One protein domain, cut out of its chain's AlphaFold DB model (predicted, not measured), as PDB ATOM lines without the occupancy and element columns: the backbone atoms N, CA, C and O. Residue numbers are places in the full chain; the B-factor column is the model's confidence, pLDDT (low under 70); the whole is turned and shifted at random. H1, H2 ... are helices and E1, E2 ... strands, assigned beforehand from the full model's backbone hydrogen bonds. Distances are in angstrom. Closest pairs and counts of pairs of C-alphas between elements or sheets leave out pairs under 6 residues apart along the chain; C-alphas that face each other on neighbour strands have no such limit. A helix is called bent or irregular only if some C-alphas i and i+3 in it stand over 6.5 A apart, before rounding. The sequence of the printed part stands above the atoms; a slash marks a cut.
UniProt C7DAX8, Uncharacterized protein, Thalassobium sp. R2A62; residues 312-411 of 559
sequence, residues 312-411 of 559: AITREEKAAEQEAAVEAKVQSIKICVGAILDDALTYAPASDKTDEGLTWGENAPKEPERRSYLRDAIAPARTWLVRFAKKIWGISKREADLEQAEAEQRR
ATOM      1  N   ALA A 312      35.381  12.526 -24.992       75.75
ATOM      2  CA  ALA A 312      35.107  11.165 -24.538       75.75
ATOM      3  C   ALA A 312      33.625  10.989 -24.180       75.75
ATOM      4  O   ALA A 312      32.993  10.085 -24.719       75.75
ATOM      5  N   ILE A 313      33.052  11.912 -23.398       81.25
ATOM      6  CA  ILE A 313      31.629  11.898 -23.009       81.25
ATOM      7  C   ILE A 313      30.727  11.888 -24.249       81.25
ATOM      8  O   ILE A 313      29.881  11.016 -24.407       81.25
ATOM      9  N   THR A 314      30.973  12.786 -25.206       78.44
ATOM     10  CA  THR A 314      30.180  12.846 -26.451       78.44
ATOM     11  C   THR A 314      30.311  11.602 -27.337       78.44
ATOM     12  O   THR A 314      29.423  11.316 -28.143       78.44
ATOM     13  N   ARG A 315      31.419  10.855 -27.243       75.88
ATOM     14  CA  ARG A 315      31.563   9.557 -27.922       75.88
ATOM     15  C   ARG A 315      30.789   8.463 -27.205       75.88
ATOM     16  O   ARG A 315      30.207   7.624 -27.884       75.88
ATOM     17  N   GLU A 316      30.784   8.485 -25.879       75.38
ATOM     18  CA  GLU A 316      30.055   7.536 -25.043       75.38
ATOM     19  C   GLU A 316      28.539   7.698 -25.214       75.38
ATOM     20  O   GLU A 316      27.854   6.717 -25.479       75.38
ATOM     21  N   GLU A 317      28.029   8.934 -25.228       78.25
ATOM     22  CA  GLU A 317      26.618   9.230 -25.519       78.25
ATOM     23  C   GLU A 317      26.201   8.718 -26.906       78.25
ATOM     24  O   GLU A 317      25.187   8.035 -27.047       78.25
ATOM     25  N   LYS A 318      27.022   8.961 -27.938       78.31
ATOM     26  CA  LYS A 318      26.758   8.443 -29.292       78.31
ATOM     27  C   LYS A 318      26.821   6.921 -29.369       78.31
ATOM     28  O   LYS A 318      26.077   6.331 -30.150       78.31
ATOM     29  N   ALA A 319      27.718   6.288 -28.616       75.00
ATOM     30  CA  ALA A 319      27.805   4.835 -28.553       75.00
ATOM     31  C   ALA A 319      26.562   4.245 -27.870       75.00
ATOM     32  O   ALA A 319      25.974   3.312 -28.411       75.00
ATOM     33  N   ALA A 320      26.101   4.847 -26.771       76.50
ATOM     34  CA  ALA A 320      24.881   4.447 -26.074       76.50
ATOM     35  C   ALA A 320      23.625   4.620 -26.948       76.50
ATOM     36  O   ALA A 320      22.781   3.726 -27.002       76.50
ATOM     37  N   GLU A 321      23.510   5.721 -27.701       77.81
ATOM     38  CA  GLU A 321      22.422   5.914 -28.673       77.81
ATOM     39  C   GLU A 321      22.439   4.848 -29.780       77.81
ATOM     40  O   GLU A 321      21.390   4.329 -30.174       77.81
ATOM     41  N   GLN A 322      23.627   4.502 -30.286       77.81
ATOM     42  CA  GLN A 322      23.783   3.456 -31.296       77.81
ATOM     43  C   GLN A 322      23.434   2.075 -30.742       77.81
ATOM     44  O   GLN A 322      22.745   1.314 -31.422       77.81
ATOM     45  N   GLU A 323      23.865   1.760 -29.524       79.25
ATOM     46  CA  GLU A 323      23.560   0.500 -28.850       79.25
ATOM     47  C   GLU A 323      22.054   0.358 -28.607       79.25
ATOM     48  O   GLU A 323      21.466  -0.640 -29.027       79.25
ATOM     49  N   ALA A 324      21.394   1.398 -28.086       78.81
ATOM     50  CA  ALA A 324      19.944   1.419 -27.906       78.81
ATOM     51  C   ALA A 324      19.188   1.254 -29.240       78.81
ATOM     52  O   ALA A 324      18.200   0.520 -29.322       78.81
ATOM     53  N   ALA A 325      19.661   1.887 -30.320       79.06
ATOM     54  CA  ALA A 325      19.070   1.735 -31.650       79.06
ATOM     55  C   ALA A 325      19.267   0.323 -32.232       79.06
ATOM     56  O   ALA A 325      18.386  -0.191 -32.933       79.06
ATOM     57  N   VAL A 326      20.411  -0.315 -31.967       81.25
ATOM     58  CA  VAL A 326      20.680  -1.706 -32.358       81.25
ATOM     59  C   VAL A 326      19.813  -2.661 -31.545       81.25
ATOM     60  O   VAL A 326      19.170  -3.529 -32.134       81.25
ATOM     61  N   GLU A 327      19.719  -2.480 -30.232       84.62
ATOM     62  CA  GLU A 327      18.895  -3.315 -29.362       84.62
ATOM     63  C   GLU A 327      17.410  -3.220 -29.735       84.62
ATOM     64  O   GLU A 327      16.752  -4.249 -29.913       84.62
ATOM     65  N   ALA A 328      16.903  -2.008 -29.987       81.75
ATOM     66  CA  ALA A 328      15.544  -1.801 -30.480       81.75
ATOM     67  C   ALA A 328      15.293  -2.550 -31.801       81.75
ATOM     68  O   ALA A 328      14.252  -3.194 -31.964       81.75
ATOM     69  N   LYS A 329      16.257  -2.540 -32.734       81.56
ATOM     70  CA  LYS A 329      16.176  -3.323 -33.980       81.56
ATOM     71  C   LYS A 329      16.197  -4.827 -33.724       81.56
ATOM     72  O   LYS A 329      15.404  -5.539 -34.333       81.56
ATOM     73  N   VAL A 330      17.054  -5.322 -32.833       83.69
ATOM     74  CA  VAL A 330      17.130  -6.752 -32.485       83.69
ATOM     75  C   VAL A 330      15.815  -7.230 -31.870       83.69
ATOM     76  O   VAL A 330      15.302  -8.275 -32.271       83.69
ATOM     77  N   GLN A 331      15.231  -6.463 -30.951       86.06
ATOM     78  CA  GLN A 331      13.928  -6.782 -30.358       86.06
ATOM     79  C   GLN A 331      12.811  -6.759 -31.408       86.06
ATOM     80  O   GLN A 331      12.024  -7.702 -31.484       86.06
ATOM     81  N   SER A 332      12.804  -5.750 -32.286       86.12
ATOM     82  CA  SER A 332      11.865  -5.672 -33.417       86.12
ATOM     83  C   SER A 332      11.950  -6.913 -34.310       86.12
ATOM     84  O   SER A 332      10.930  -7.456 -34.734       86.12
ATOM     85  N   ILE A 333      13.175  -7.384 -34.577       85.62
ATOM     86  CA  ILE A 333      13.418  -8.593 -35.366       85.62
ATOM     87  C   ILE A 333      12.868  -9.823 -34.651       85.62
ATOM     88  O   ILE A 333      12.111 -10.569 -35.263       85.62
ATOM     89  N   LYS A 334      13.184 -10.018 -33.366       87.62
ATOM     90  CA  LYS A 334      12.695 -11.165 -32.582       87.62
ATOM     91  C   LYS A 334      11.167 -11.239 -32.572       87.62
ATOM     92  O   LYS A 334      10.608 -12.295 -32.856       87.62
ATOM     93  N   ILE A 335      10.503 -10.113 -32.303       87.75
ATOM     94  CA  ILE A 335       9.038 -10.026 -32.253       87.75
ATOM     95  C   ILE A 335       8.430 -10.339 -33.624       87.75
ATOM     96  O   ILE A 335       7.482 -11.117 -33.716       87.75
ATOM     97  N   CYS A 336       8.975  -9.763 -34.698       86.69
ATOM     98  CA  CYS A 336       8.432  -9.978 -36.035       86.69
ATOM     99  C   CYS A 336       8.694 -11.388 -36.566       86.69
ATOM    100  O   CYS A 336       7.827 -11.938 -37.232       86.69
ATOM    101  N   VAL A 337       9.869 -11.967 -36.306       86.12
ATOM    102  CA  VAL A 337      10.178 -13.344 -36.719       86.12
ATOM    103  C   VAL A 337       9.216 -14.309 -36.038       86.12
ATOM    104  O   VAL A 337       8.632 -15.132 -36.731       86.12
ATOM    105  N   GLY A 338       8.973 -14.155 -34.730       86.38
ATOM    106  CA  GLY A 338       7.940 -14.925 -34.030       86.38
ATOM    107  C   GLY A 338       6.562 -14.745 -34.672       86.38
ATOM    108  O   GLY A 338       5.923 -15.722 -35.034       86.38
ATOM    109  N   ALA A 339       6.154 -13.501 -34.940       88.25
ATOM    110  CA  ALA A 339       4.868 -13.222 -35.581       88.25
ATOM    111  C   ALA A 339       4.742 -13.779 -37.014       88.25
ATOM    112  O   ALA A 339       3.629 -14.082 -37.434       88.25
ATOM    113  N   ILE A 340       5.837 -13.899 -37.769       87.50
ATOM    114  CA  ILE A 340       5.838 -14.527 -39.100       87.50
ATOM    115  C   ILE A 340       5.753 -16.050 -38.979       87.50
ATOM    116  O   ILE A 340       4.993 -16.672 -39.711       87.50
ATOM    117  N   LEU A 341       6.509 -16.648 -38.054       84.75
ATOM    118  CA  LEU A 341       6.483 -18.094 -37.815       84.75
ATOM    119  C   LEU A 341       5.122 -18.570 -37.290       84.75
ATOM    120  O   LEU A 341       4.667 -19.641 -37.674       84.75
ATOM    121  N   ASP A 342       4.459 -17.752 -36.474       88.31
ATOM    122  CA  ASP A 342       3.114 -18.020 -35.954       88.31
ATOM    123  C   ASP A 342       2.000 -17.710 -36.977       88.31
ATOM    124  O   ASP A 342       0.821 -17.853 -36.659       88.31
ATOM    125  N   ASP A 343       2.342 -17.243 -38.184       85.50
ATOM    126  CA  ASP A 343       1.420 -16.751 -39.223       85.50
ATOM    127  C   ASP A 343       0.484 -15.611 -38.755       85.50
ATOM    128  O   ASP A 343      -0.616 -15.386 -39.262       85.50
ATOM    129  N   ALA A 344       0.917 -14.838 -37.759       88.88
ATOM    130  CA  ALA A 344       0.244 -13.607 -37.354       88.88
ATOM    131  C   ALA A 344       0.523 -12.462 -38.344       88.88
ATOM    132  O   ALA A 344      -0.337 -11.603 -38.568       88.88
ATOM    133  N   LEU A 345       1.714 -12.447 -38.951       90.44
ATOM    134  CA  LEU A 345       2.128 -11.516 -39.998       90.44
ATOM    135  C   LEU A 345       2.643 -12.286 -41.212       90.44
ATOM    136  O   LEU A 345       3.481 -13.166 -41.081       90.44
ATOM    137  N   THR A 346       2.219 -11.888 -42.407       89.94
ATOM    138  CA  THR A 346       2.690 -12.478 -43.663       89.94
ATOM    139  C   THR A 346       3.120 -11.403 -44.654       89.94
ATOM    140  O   THR A 346       2.818 -10.214 -44.499       89.94
ATOM    141  N   TYR A 347       3.878 -11.801 -45.670       92.38
ATOM    142  CA  TYR A 347       4.313 -10.899 -46.729       92.38
ATOM    143  C   TYR A 347       3.198 -10.697 -47.760       92.38
ATOM    144  O   TYR A 347       2.654 -11.659 -48.299       92.38
ATOM    145  N   ALA A 348       2.906  -9.436 -48.075       89.25
ATOM    146  CA  ALA A 348       2.026  -9.051 -49.169       89.25
ATOM    147  C   ALA A 348       2.856  -8.461 -50.323       89.25
ATOM    148  O   ALA A 348       3.526  -7.438 -50.129       89.25
ATOM    149  N   PRO A 349       2.821  -9.061 -51.530       86.50
ATOM    150  CA  PRO A 349       3.421  -8.445 -52.704       86.50
ATOM    151  C   PRO A 349       2.697  -7.139 -53.058       86.50
ATOM    152  O   PRO A 349       1.515  -6.969 -52.755       86.50
ATOM    153  N   ALA A 350       3.405  -6.225 -53.723       87.75
ATOM    154  CA  ALA A 350       2.797  -5.003 -54.239       87.75
ATOM    155  C   ALA A 350       1.620  -5.326 -55.176       87.75
ATOM    156  O   ALA A 350       1.695  -6.251 -55.989       87.75
ATOM    157  N   SER A 351       0.553  -4.536 -55.074       84.69
ATOM    158  CA  SER A 351      -0.604  -4.566 -55.975       84.69
ATOM    159  C   SER A 351      -0.902  -3.154 -56.476       84.69
ATOM    160  O   SER A 351      -0.403  -2.185 -55.907       84.69
ATOM    161  N   ASP A 352      -1.785  -3.007 -57.466       77.69
ATOM    162  CA  ASP A 352      -2.207  -1.694 -57.988       77.69
ATOM    163  C   ASP A 352      -2.802  -0.755 -56.914       77.69
ATOM    164  O   ASP A 352      -2.981   0.437 -57.159       77.69
ATOM    165  N   LYS A 353      -3.148  -1.285 -55.730       81.81
ATOM    166  CA  LYS A 353      -3.796  -0.548 -54.635       81.81
ATOM    167  C   LYS A 353      -2.979  -0.482 -53.342       81.81
ATOM    168  O   LYS A 353      -3.374   0.254 -52.440       81.81
ATOM    169  N   THR A 354      -1.897  -1.249 -53.210       83.06
ATOM    170  CA  THR A 354      -1.138  -1.359 -51.953       83.06
ATOM    171  C   THR A 354       0.348  -1.565 -52.208       83.06
ATOM    172  O   THR A 354       0.729  -2.467 -52.956       83.06
ATOM    173  N   ASP A 355       1.177  -0.790 -51.510       85.25
ATOM    174  CA  ASP A 355       2.626  -0.979 -51.504       85.25
ATOM    175  C   ASP A 355       3.016  -2.348 -50.925       85.25
ATOM    176  O   ASP A 355       2.318  -2.919 -50.083       85.25
ATOM    177  N   GLU A 356       4.168  -2.853 -51.367       87.69
ATOM    178  CA  GLU A 356       4.805  -4.049 -50.815       87.69
ATOM    179  C   GLU A 356       5.002  -3.912 -49.296       87.69
ATOM    180  O   GLU A 356       5.520  -2.900 -48.809       87.69
ATOM    181  N   GLY A 357       4.630  -4.934 -48.522       91.88
ATOM    182  CA  GLY A 357       4.747  -4.840 -47.071       91.88
ATOM    183  C   GLY A 357       4.364  -6.092 -46.293       91.88
ATOM    184  O   GLY A 357       4.135  -7.162 -46.848       91.88
ATOM    185  N   LEU A 358       4.311  -5.936 -44.970       91.25
ATOM    186  CA  LEU A 358       3.759  -6.936 -44.058       91.25
ATOM    187  C   LEU A 358       2.259  -6.690 -43.895       91.25
ATOM    188  O   LEU A 358       1.843  -5.565 -43.607       91.25
ATOM    189  N   THR A 359       1.472  -7.747 -44.052       92.06
ATOM    190  CA  THR A 359       0.036  -7.777 -43.771       92.06
ATOM    191  C   THR A 359      -0.262  -8.808 -42.683       92.06
ATOM    192  O   THR A 359       0.625  -9.522 -42.223       92.06
ATOM    193  N   TRP A 360      -1.510  -8.867 -42.243       93.50
ATOM    194  CA  TRP A 360      -1.980  -9.840 -41.263       93.50
ATOM    195  C   TRP A 360      -2.161 -11.219 -41.915       93.50
ATOM    196  O   TRP A 360      -2.797 -11.298 -42.966       93.50
ATOM    197  N   GLY A 361      -1.584 -12.261 -41.308       89.06
ATOM    198  CA  GLY A 361      -1.749 -13.661 -41.728       89.06
ATOM    199  C   GLY A 361      -3.020 -14.304 -41.157       89.06
ATOM    200  O   GLY A 361      -3.886 -13.603 -40.620       89.06
ATOM    201  N   GLU A 362      -3.161 -15.627 -41.266       87.88
ATOM    202  CA  GLU A 362      -4.375 -16.339 -40.840       87.88
ATOM    203  C   GLU A 362      -4.554 -16.317 -39.314       87.88
ATOM    204  O   GLU A 362      -5.678 -16.218 -38.813       87.88
ATOM    205  N   ASN A 363      -3.445 -16.281 -38.569       91.44
ATOM    206  CA  ASN A 363      -3.420 -16.244 -37.104       91.44
ATOM    207  C   ASN A 363      -3.307 -14.822 -36.533       91.44
ATOM    208  O   ASN A 363      -2.812 -14.603 -35.423       91.44
ATOM    209  N   ALA A 364      -3.762 -13.816 -37.279       91.00
ATOM    210  CA  ALA A 364      -3.680 -12.432 -36.842       91.00
ATOM    211  C   ALA A 364      -4.412 -12.190 -35.501       91.00
ATOM    212  O   ALA A 364      -5.578 -12.581 -35.353       91.00
ATOM    213  N   PRO A 365      -3.804 -11.461 -34.540       91.00
ATOM    214  CA  PRO A 365      -4.442 -11.157 -33.261       91.00
ATOM    215  C   PRO A 365      -5.796 -10.475 -33.465       91.00
ATOM    216  O   PRO A 365      -5.923  -9.605 -34.328       91.00
ATOM    217  N   LYS A 366      -6.817 -10.839 -32.684       90.81
ATOM    218  CA  LYS A 366      -8.157 -10.223 -32.789       90.81
ATOM    219  C   LYS A 366      -8.248  -8.884 -32.053       90.81
ATOM    220  O   LYS A 366      -9.039  -8.028 -32.436       90.81
ATOM    221  N   GLU A 367      -7.415  -8.697 -31.035       94.56
ATOM    222  CA  GLU A 367      -7.386  -7.499 -30.199       94.56
ATOM    223  C   GLU A 367      -6.702  -6.319 -30.924       94.56
ATOM    224  O   GLU A 367      -5.549  -6.448 -31.358       94.56
ATOM    225  N   PRO A 368      -7.367  -5.152 -31.049       90.56
ATOM    226  CA  PRO A 368      -6.791  -3.965 -31.688       90.56
ATOM    227  C   PRO A 368      -5.506  -3.473 -31.014       90.56
ATOM    228  O   PRO A 368      -4.571  -3.064 -31.701       90.56
ATOM    229  N   GLU A 369      -5.434  -3.566 -29.685       89.69
ATOM    230  CA  GLU A 369      -4.266  -3.162 -28.894       89.69
ATOM    231  C   GLU A 369      -3.034  -3.997 -29.252       89.69
ATOM    232  O   GLU A 369      -1.960  -3.453 -29.510       89.69
ATOM    233  N   ARG A 370      -3.202  -5.319 -29.393       89.81
ATOM    234  CA  ARG A 370      -2.120  -6.221 -29.800       89.81
ATOM    235  C   ARG A 370      -1.648  -5.953 -31.230       89.81
ATOM    236  O   ARG A 370      -0.452  -6.047 -31.504       89.81
ATOM    237  N   ARG A 371      -2.561  -5.584 -32.137       90.88
ATOM    238  CA  ARG A 371      -2.211  -5.170 -33.509       90.88
ATOM    239  C   ARG A 371      -1.429  -3.859 -33.534       90.88
ATOM    240  O   ARG A 371      -0.486  -3.752 -34.316       90.88
ATOM    241  N   SER A 372      -1.810  -2.885 -32.706       89.88
ATOM    242  CA  SER A 372      -1.070  -1.624 -32.568       89.88
ATOM    243  C   SER A 372       0.328  -1.884 -32.024       89.88
ATOM    244  O   SER A 372       1.305  -1.512 -32.665       89.88
ATOM    245  N   TYR A 373       0.423  -2.646 -30.930       92.06
ATOM    246  CA  TYR A 373       1.695  -3.043 -30.337       92.06
ATOM    247  C   TYR A 373       2.630  -3.693 -31.360       92.06
ATOM    248  O   TYR A 373       3.786  -3.304 -31.456       92.06
ATOM    249  N   LEU A 374       2.142  -4.650 -32.159       89.56
ATOM    250  CA  LEU A 374       2.970  -5.298 -33.178       89.56
ATOM    251  C   LEU A 374       3.436  -4.321 -34.261       89.56
ATOM    252  O   LEU A 374       4.584  -4.411 -34.674       89.56
ATOM    253  N   ARG A 375       2.597  -3.377 -34.710       89.88
ATOM    254  CA  ARG A 375       3.016  -2.358 -35.691       89.88
ATOM    255  C   ARG A 375       4.110  -1.449 -35.141       89.88
ATOM    256  O   ARG A 375       5.075  -1.180 -35.854       89.88
ATOM    257  N   ASP A 376       3.967  -1.020 -33.894       88.31
ATOM    258  CA  ASP A 376       4.923  -0.128 -33.241       88.31
ATOM    259  C   ASP A 376       6.232  -0.868 -32.931       88.31
ATOM    260  O   ASP A 376       7.321  -0.372 -33.218       88.31
ATOM    261  N   ALA A 377       6.129  -2.111 -32.451       88.50
ATOM    262  CA  ALA A 377       7.267  -2.954 -32.100       88.50
ATOM    263  C   ALA A 377       8.123  -3.359 -33.307       88.50
ATOM    264  O   ALA A 377       9.315  -3.586 -33.141       88.50
ATOM    265  N   ILE A 378       7.555  -3.459 -34.514       89.44
ATOM    266  CA  ILE A 378       8.318  -3.823 -35.722       89.44
ATOM    267  C   ILE A 378       8.817  -2.610 -36.513       89.44
ATOM    268  O   ILE A 378       9.648  -2.771 -37.411       89.44
ATOM    269  N   ALA A 379       8.328  -1.403 -36.210       88.75
ATOM    270  CA  ALA A 379       8.661  -0.188 -36.948       88.75
ATOM    271  C   ALA A 379      10.183   0.052 -37.101       88.75
ATOM    272  O   ALA A 379      10.607   0.311 -38.234       88.75
ATOM    273  N   PRO A 380      11.032  -0.124 -36.062       88.00
ATOM    274  CA  PRO A 380      12.479   0.119 -36.164       88.00
ATOM    275  C   PRO A 380      13.216  -0.773 -37.174       88.00
ATOM    276  O   PRO A 380      14.278  -0.395 -37.677       88.00
ATOM    277  N   ALA A 381      12.669  -1.951 -37.492       88.12
ATOM    278  CA  ALA A 381      13.263  -2.920 -38.413       88.12
ATOM    279  C   ALA A 381      12.387  -3.222 -39.644       88.12
ATOM    280  O   ALA A 381      12.725  -4.106 -40.433       88.12
ATOM    281  N   ARG A 382      11.286  -2.484 -39.853       87.81
ATOM    282  CA  ARG A 382      10.241  -2.798 -40.846       87.81
ATOM    283  C   ARG A 382      10.790  -3.048 -42.250       87.81
ATOM    284  O   ARG A 382      10.426  -4.034 -42.879       87.81
ATOM    285  N   THR A 383      11.693  -2.200 -42.743       85.25
ATOM    286  CA  THR A 383      12.275  -2.345 -44.090       85.25
ATOM    287  C   THR A 383      13.065  -3.643 -44.251       85.25
ATOM    288  O   THR A 383      12.976  -4.298 -45.289       85.25
ATOM    289  N   TRP A 384      13.841  -4.028 -43.234       87.56
ATOM    290  CA  TRP A 384      14.588  -5.286 -43.244       87.56
ATOM    291  C   TRP A 384      13.635  -6.479 -43.144       87.56
ATOM    292  O   TRP A 384      13.756  -7.435 -43.907       87.56
ATOM    293  N   LEU A 385      12.630  -6.372 -42.274       87.19
ATOM    294  CA  LEU A 385      11.627  -7.407 -42.045       87.19
ATOM    295  C   LEU A 385      10.771  -7.700 -43.278       87.19
ATOM    296  O   LEU A 385      10.529  -8.863 -43.571       87.19
ATOM    297  N   VAL A 386      10.393  -6.683 -44.057       87.38
ATOM    298  CA  VAL A 386       9.698  -6.880 -45.342       87.38
ATOM    299  C   VAL A 386      10.560  -7.698 -46.309       87.38
ATOM    300  O   VAL A 386      10.063  -8.634 -46.928       87.38
ATOM    301  N   ARG A 387      11.867  -7.412 -46.403       85.69
ATOM    302  CA  ARG A 387      12.790  -8.188 -47.255       85.69
ATOM    303  C   ARG A 387      12.962  -9.625 -46.765       85.69
ATOM    304  O   ARG A 387      13.032 -10.539 -47.581       85.69
ATOM    305  N   PHE A 388      13.042  -9.818 -45.449       86.00
ATOM    306  CA  PHE A 388      13.134 -11.142 -44.839       86.00
ATOM    307  C   PHE A 388      11.868 -11.967 -45.106       86.00
ATOM    308  O   PHE A 388      11.961 -13.070 -45.641       86.00
ATOM    309  N   ALA A 389      10.693 -11.392 -44.847       85.25
ATOM    310  CA  ALA A 389       9.405 -12.026 -45.109       85.25
ATOM    311  C   ALA A 389       9.209 -12.334 -46.603       85.25
ATOM    312  O   ALA A 389       8.763 -13.424 -46.946       85.25
ATOM    313  N   LYS A 390       9.640 -11.438 -47.504       87.38
ATOM    314  CA  LYS A 390       9.680 -11.689 -48.955       87.38
ATOM    315  C   LYS A 390      10.535 -12.903 -49.312       87.38
ATOM    316  O   LYS A 390      10.171 -13.669 -50.201       87.38
ATOM    317  N   LYS A 391      11.686 -13.074 -48.649       83.81
ATOM    318  CA  LYS A 391      12.583 -14.213 -48.881       83.81
ATOM    319  C   LYS A 391      11.954 -15.517 -48.395       83.81
ATOM    320  O   LYS A 391      11.980 -16.472 -49.158       83.81
ATOM    321  N   ILE A 392      11.365 -15.537 -47.195       81.69
ATOM    322  CA  ILE A 392      10.624 -16.705 -46.685       81.69
ATOM    323  C   ILE A 392       9.483 -17.054 -47.637       81.69
ATOM    324  O   ILE A 392       9.423 -18.175 -48.117       81.69
ATOM    325  N   TRP A 393       8.652 -16.076 -47.998       82.94
ATOM    326  CA  TRP A 393       7.556 -16.272 -48.944       82.94
ATOM    327  C   TRP A 393       8.043 -16.819 -50.292       82.94
ATOM    328  O   TRP A 393       7.435 -17.718 -50.860       82.94
ATOM    329  N   GLY A 394       9.175 -16.317 -50.792       76.50
ATOM    330  CA  GLY A 394       9.809 -16.830 -52.003       76.50
ATOM    331  C   GLY A 394      10.349 -18.257 -51.864       76.50
ATOM    332  O   GLY A 394      10.302 -18.994 -52.843       76.50
ATOM    333  N   ILE A 395      10.851 -18.649 -50.688       77.12
ATOM    334  CA  ILE A 395      11.292 -20.024 -50.398       77.12
ATOM    335  C   ILE A 395      10.079 -20.945 -50.331       77.12
ATOM    336  O   ILE A 395      10.032 -21.883 -51.112       77.12
ATOM    337  N   SER A 396       9.066 -20.628 -49.524       73.88
ATOM    338  CA  SER A 396       7.845 -21.437 -49.412       73.88
ATOM    339  C   SER A 396       7.125 -21.578 -50.755       73.88
ATOM    340  O   SER A 396       6.616 -22.644 -51.084       73.88
ATOM    341  N   LYS A 397       7.135 -20.524 -51.583       76.81
ATOM    342  CA  LYS A 397       6.613 -20.591 -52.951       76.81
ATOM    343  C   LYS A 397       7.447 -21.514 -53.844       76.81
ATOM    344  O   LYS A 397       6.876 -22.301 -54.582       76.81
ATOM    345  N   ARG A 398       8.780 -21.439 -53.774       71.62
ATOM    346  CA  ARG A 398       9.664 -22.338 -54.533       71.62
ATOM    347  C   ARG A 398       9.567 -23.782 -54.067       71.62
ATOM    348  O   ARG A 398       9.641 -24.652 -54.914       71.62
ATOM    349  N   GLU A 399       9.436 -24.033 -52.768       69.19
ATOM    350  CA  GLU A 399       9.223 -25.373 -52.214       69.19
ATOM    351  C   GLU A 399       7.913 -25.955 -52.740       69.19
ATOM    352  O   GLU A 399       7.925 -27.060 -53.264       69.19
ATOM    353  N   ALA A 400       6.823 -25.180 -52.728       70.69
ATOM    354  CA  ALA A 400       5.557 -25.594 -53.330       70.69
ATOM    355  C   ALA A 400       5.677 -25.841 -54.851       70.69
ATOM    356  O   ALA A 400       5.175 -26.846 -55.355       70.69
ATOM    357  N   ASP A 401       6.376 -24.963 -55.581       70.38
ATOM    358  CA  ASP A 401       6.621 -25.119 -57.022       70.38
ATOM    359  C   ASP A 401       7.513 -26.351 -57.319       70.38
ATOM    360  O   ASP A 401       7.286 -27.060 -58.302       70.38
ATOM    361  N   LEU A 402       8.519 -26.627 -56.478       67.12
ATOM    362  CA  LEU A 402       9.424 -27.778 -56.583       67.12
ATOM    363  C   LEU A 402       8.715 -29.082 -56.234       67.12
ATOM    364  O   LEU A 402       8.845 -30.037 -56.984       67.12
ATOM    365  N   GLU A 403       7.927 -29.123 -55.163       66.56
ATOM    366  CA  GLU A 403       7.130 -30.292 -54.791       66.56
ATOM    367  C   GLU A 403       6.131 -30.639 -55.904       66.56
ATOM    368  O   GLU A 403       5.974 -31.804 -56.280       66.56
ATOM    369  N   GLN A 404       5.524 -29.620 -56.522       69.62
ATOM    370  CA  GLN A 404       4.663 -29.790 -57.687       69.62
ATOM    371  C   GLN A 404       5.441 -30.301 -58.915       69.62
ATOM    372  O   GLN A 404       4.961 -31.198 -59.616       69.62
ATOM    373  N   ALA A 405       6.646 -29.782 -59.168       67.75
ATOM    374  CA  ALA A 405       7.504 -30.220 -60.267       67.75
ATOM    375  C   ALA A 405       8.061 -31.641 -60.059       67.75
ATOM    376  O   ALA A 405       8.097 -32.423 -61.007       67.75
ATOM    377  N   GLU A 406       8.451 -32.008 -58.839       66.44
ATOM    378  CA  GLU A 406       8.883 -33.354 -58.466       66.44
ATOM    379  C   GLU A 406       7.733 -34.349 -58.579       66.44
ATOM    380  O   GLU A 406       7.908 -35.419 -59.161       66.44
ATOM    381  N   ALA A 407       6.535 -33.997 -58.103       68.00
ATOM    382  CA  ALA A 407       5.342 -34.815 -58.290       68.00
ATOM    383  C   ALA A 407       5.041 -35.032 -59.784       68.00
ATOM    384  O   ALA A 407       4.677 -36.137 -60.203       68.00
ATOM    385  N   GLU A 408       5.243 -34.008 -60.617       73.81
ATOM    386  CA  GLU A 408       5.091 -34.117 -62.066       73.81
ATOM    387  C   GLU A 408       6.200 -34.966 -62.715       73.81
ATOM    388  O   GLU A 408       5.908 -35.791 -63.586       73.81
ATOM    389  N   GLN A 409       7.456 -34.836 -62.276       71.62
ATOM    390  CA  GLN A 409       8.570 -35.667 -62.739       71.62
ATOM    391  C   GLN A 409       8.384 -37.138 -62.353       71.62
ATOM    392  O   GLN A 409       8.533 -37.997 -63.223       71.62
ATOM    393  N   ARG A 410       7.963 -37.440 -61.117       71.25
ATOM    394  CA  ARG A 410       7.610 -38.801 -60.671       71.25
ATOM    395  C   ARG A 410       6.497 -39.382 -61.537       71.25
ATOM    396  O   ARG A 410       6.602 -40.508 -62.020       71.25
ATOM    397  N   ARG A 411       5.462 -38.586 -61.834       73.12
ATOM    398  CA  ARG A 411       4.361 -38.994 -62.720       73.12
ATOM    399  C   ARG A 411       4.844 -39.314 -64.138       73.12
ATOM    400  O   ARG A 411       4.405 -40.304 -64.721       73.12
TER     401      ARG A 411
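AT A GLANCE: This is residues 312 to 411 of the 559 residues of an uncharacterized protein of Thalassobium sp. R2A62 (UniProt C7DAX8). Two long helical arms, H1 and the second arm H2b of the bent helix H2, reach out from a small body toward opposite ends and make the long axis. In the body the last part of H1, the crosswise first arm H2a and the first part of H2b come together, with the small hairpin of E1 and E2 packed on H2b and its tip, residues 350 to 355, sticking out. The printed part has 100 residues, with the named elements H1, E1, E2 and H2 in that order, and is mostly helix; the sheet, E1 - E2, is antiparallel. The whole is loose, with a radius of gyration of the C-alphas of 18.2 A, and spans 70 by 33 by 27 A.

HOW THE PARTS SIT: H1, residues 312 to 341, leads by a tight link of 3 residues to E1, residues 345 to 348. E1 and E2, residues 357 to 360, form a hairpin; N 346 and O 359 are 2.9 A apart, and N 359 and O 346 are 2.8 A apart, both within hydrogen-bond range. H2, residues 368 to 411, was assigned as one helix by its hydrogen bonds but is bent, with C-alphas 380 and 383 8.3 A apart; its arms H2a, residues 368 to 380, and H2b, residues 383 to 411, are about perpendicular at 80 degrees. H2a is itself irregular, with C-alphas 377 and 380 7.3 A apart. With residues 328 to 336 alone, H1 touches H2a, opposite ways at a steep tilt of 49 degrees; the closest C-alphas, of Ser 332 and Ile 378, are 4.6 A apart. H1 and H2b only just touch, with 3 pairs of C-alphas within 8 A, the closest those of Ile 333 and Leu 385, 7.0 A apart. They run the same way at a shallow tilt of 32 degrees, only just short of steep. The closest C-alphas of E1 and H2b, those of Tyr 347 and Ala 389, are 5.5 A apart. H1 and E2 are apart. Every O i to N i+4 pair is within hydrogen-bond range in H1 and H2b, and 8 of 9 are in H2a.

IN THESE COORDINATES: H1 begins with C-alpha 312 at (35.107, 11.165, -24.538) and is 43.0 A long from first to last C-alpha. E1 measures 9.5 A and E2 10.2 A. H2a is 20.2 A long, and H2b, 41.9 A long, ends with C-alpha 411 at (4.361, -38.994, -62.720).

THE WHOLE: The C-alphas of Ala 312 and Arg 411, the two farthest apart, are 70.1 A apart. Residues 312 to 324, 350 to 355 and 395 to 411 stand free; the body without them spans 31 by 30 by 18 A. The printed part has no cut and no long link. Its mean pLDDT is 83.2, with residues 399 and 402 to 407 under 70.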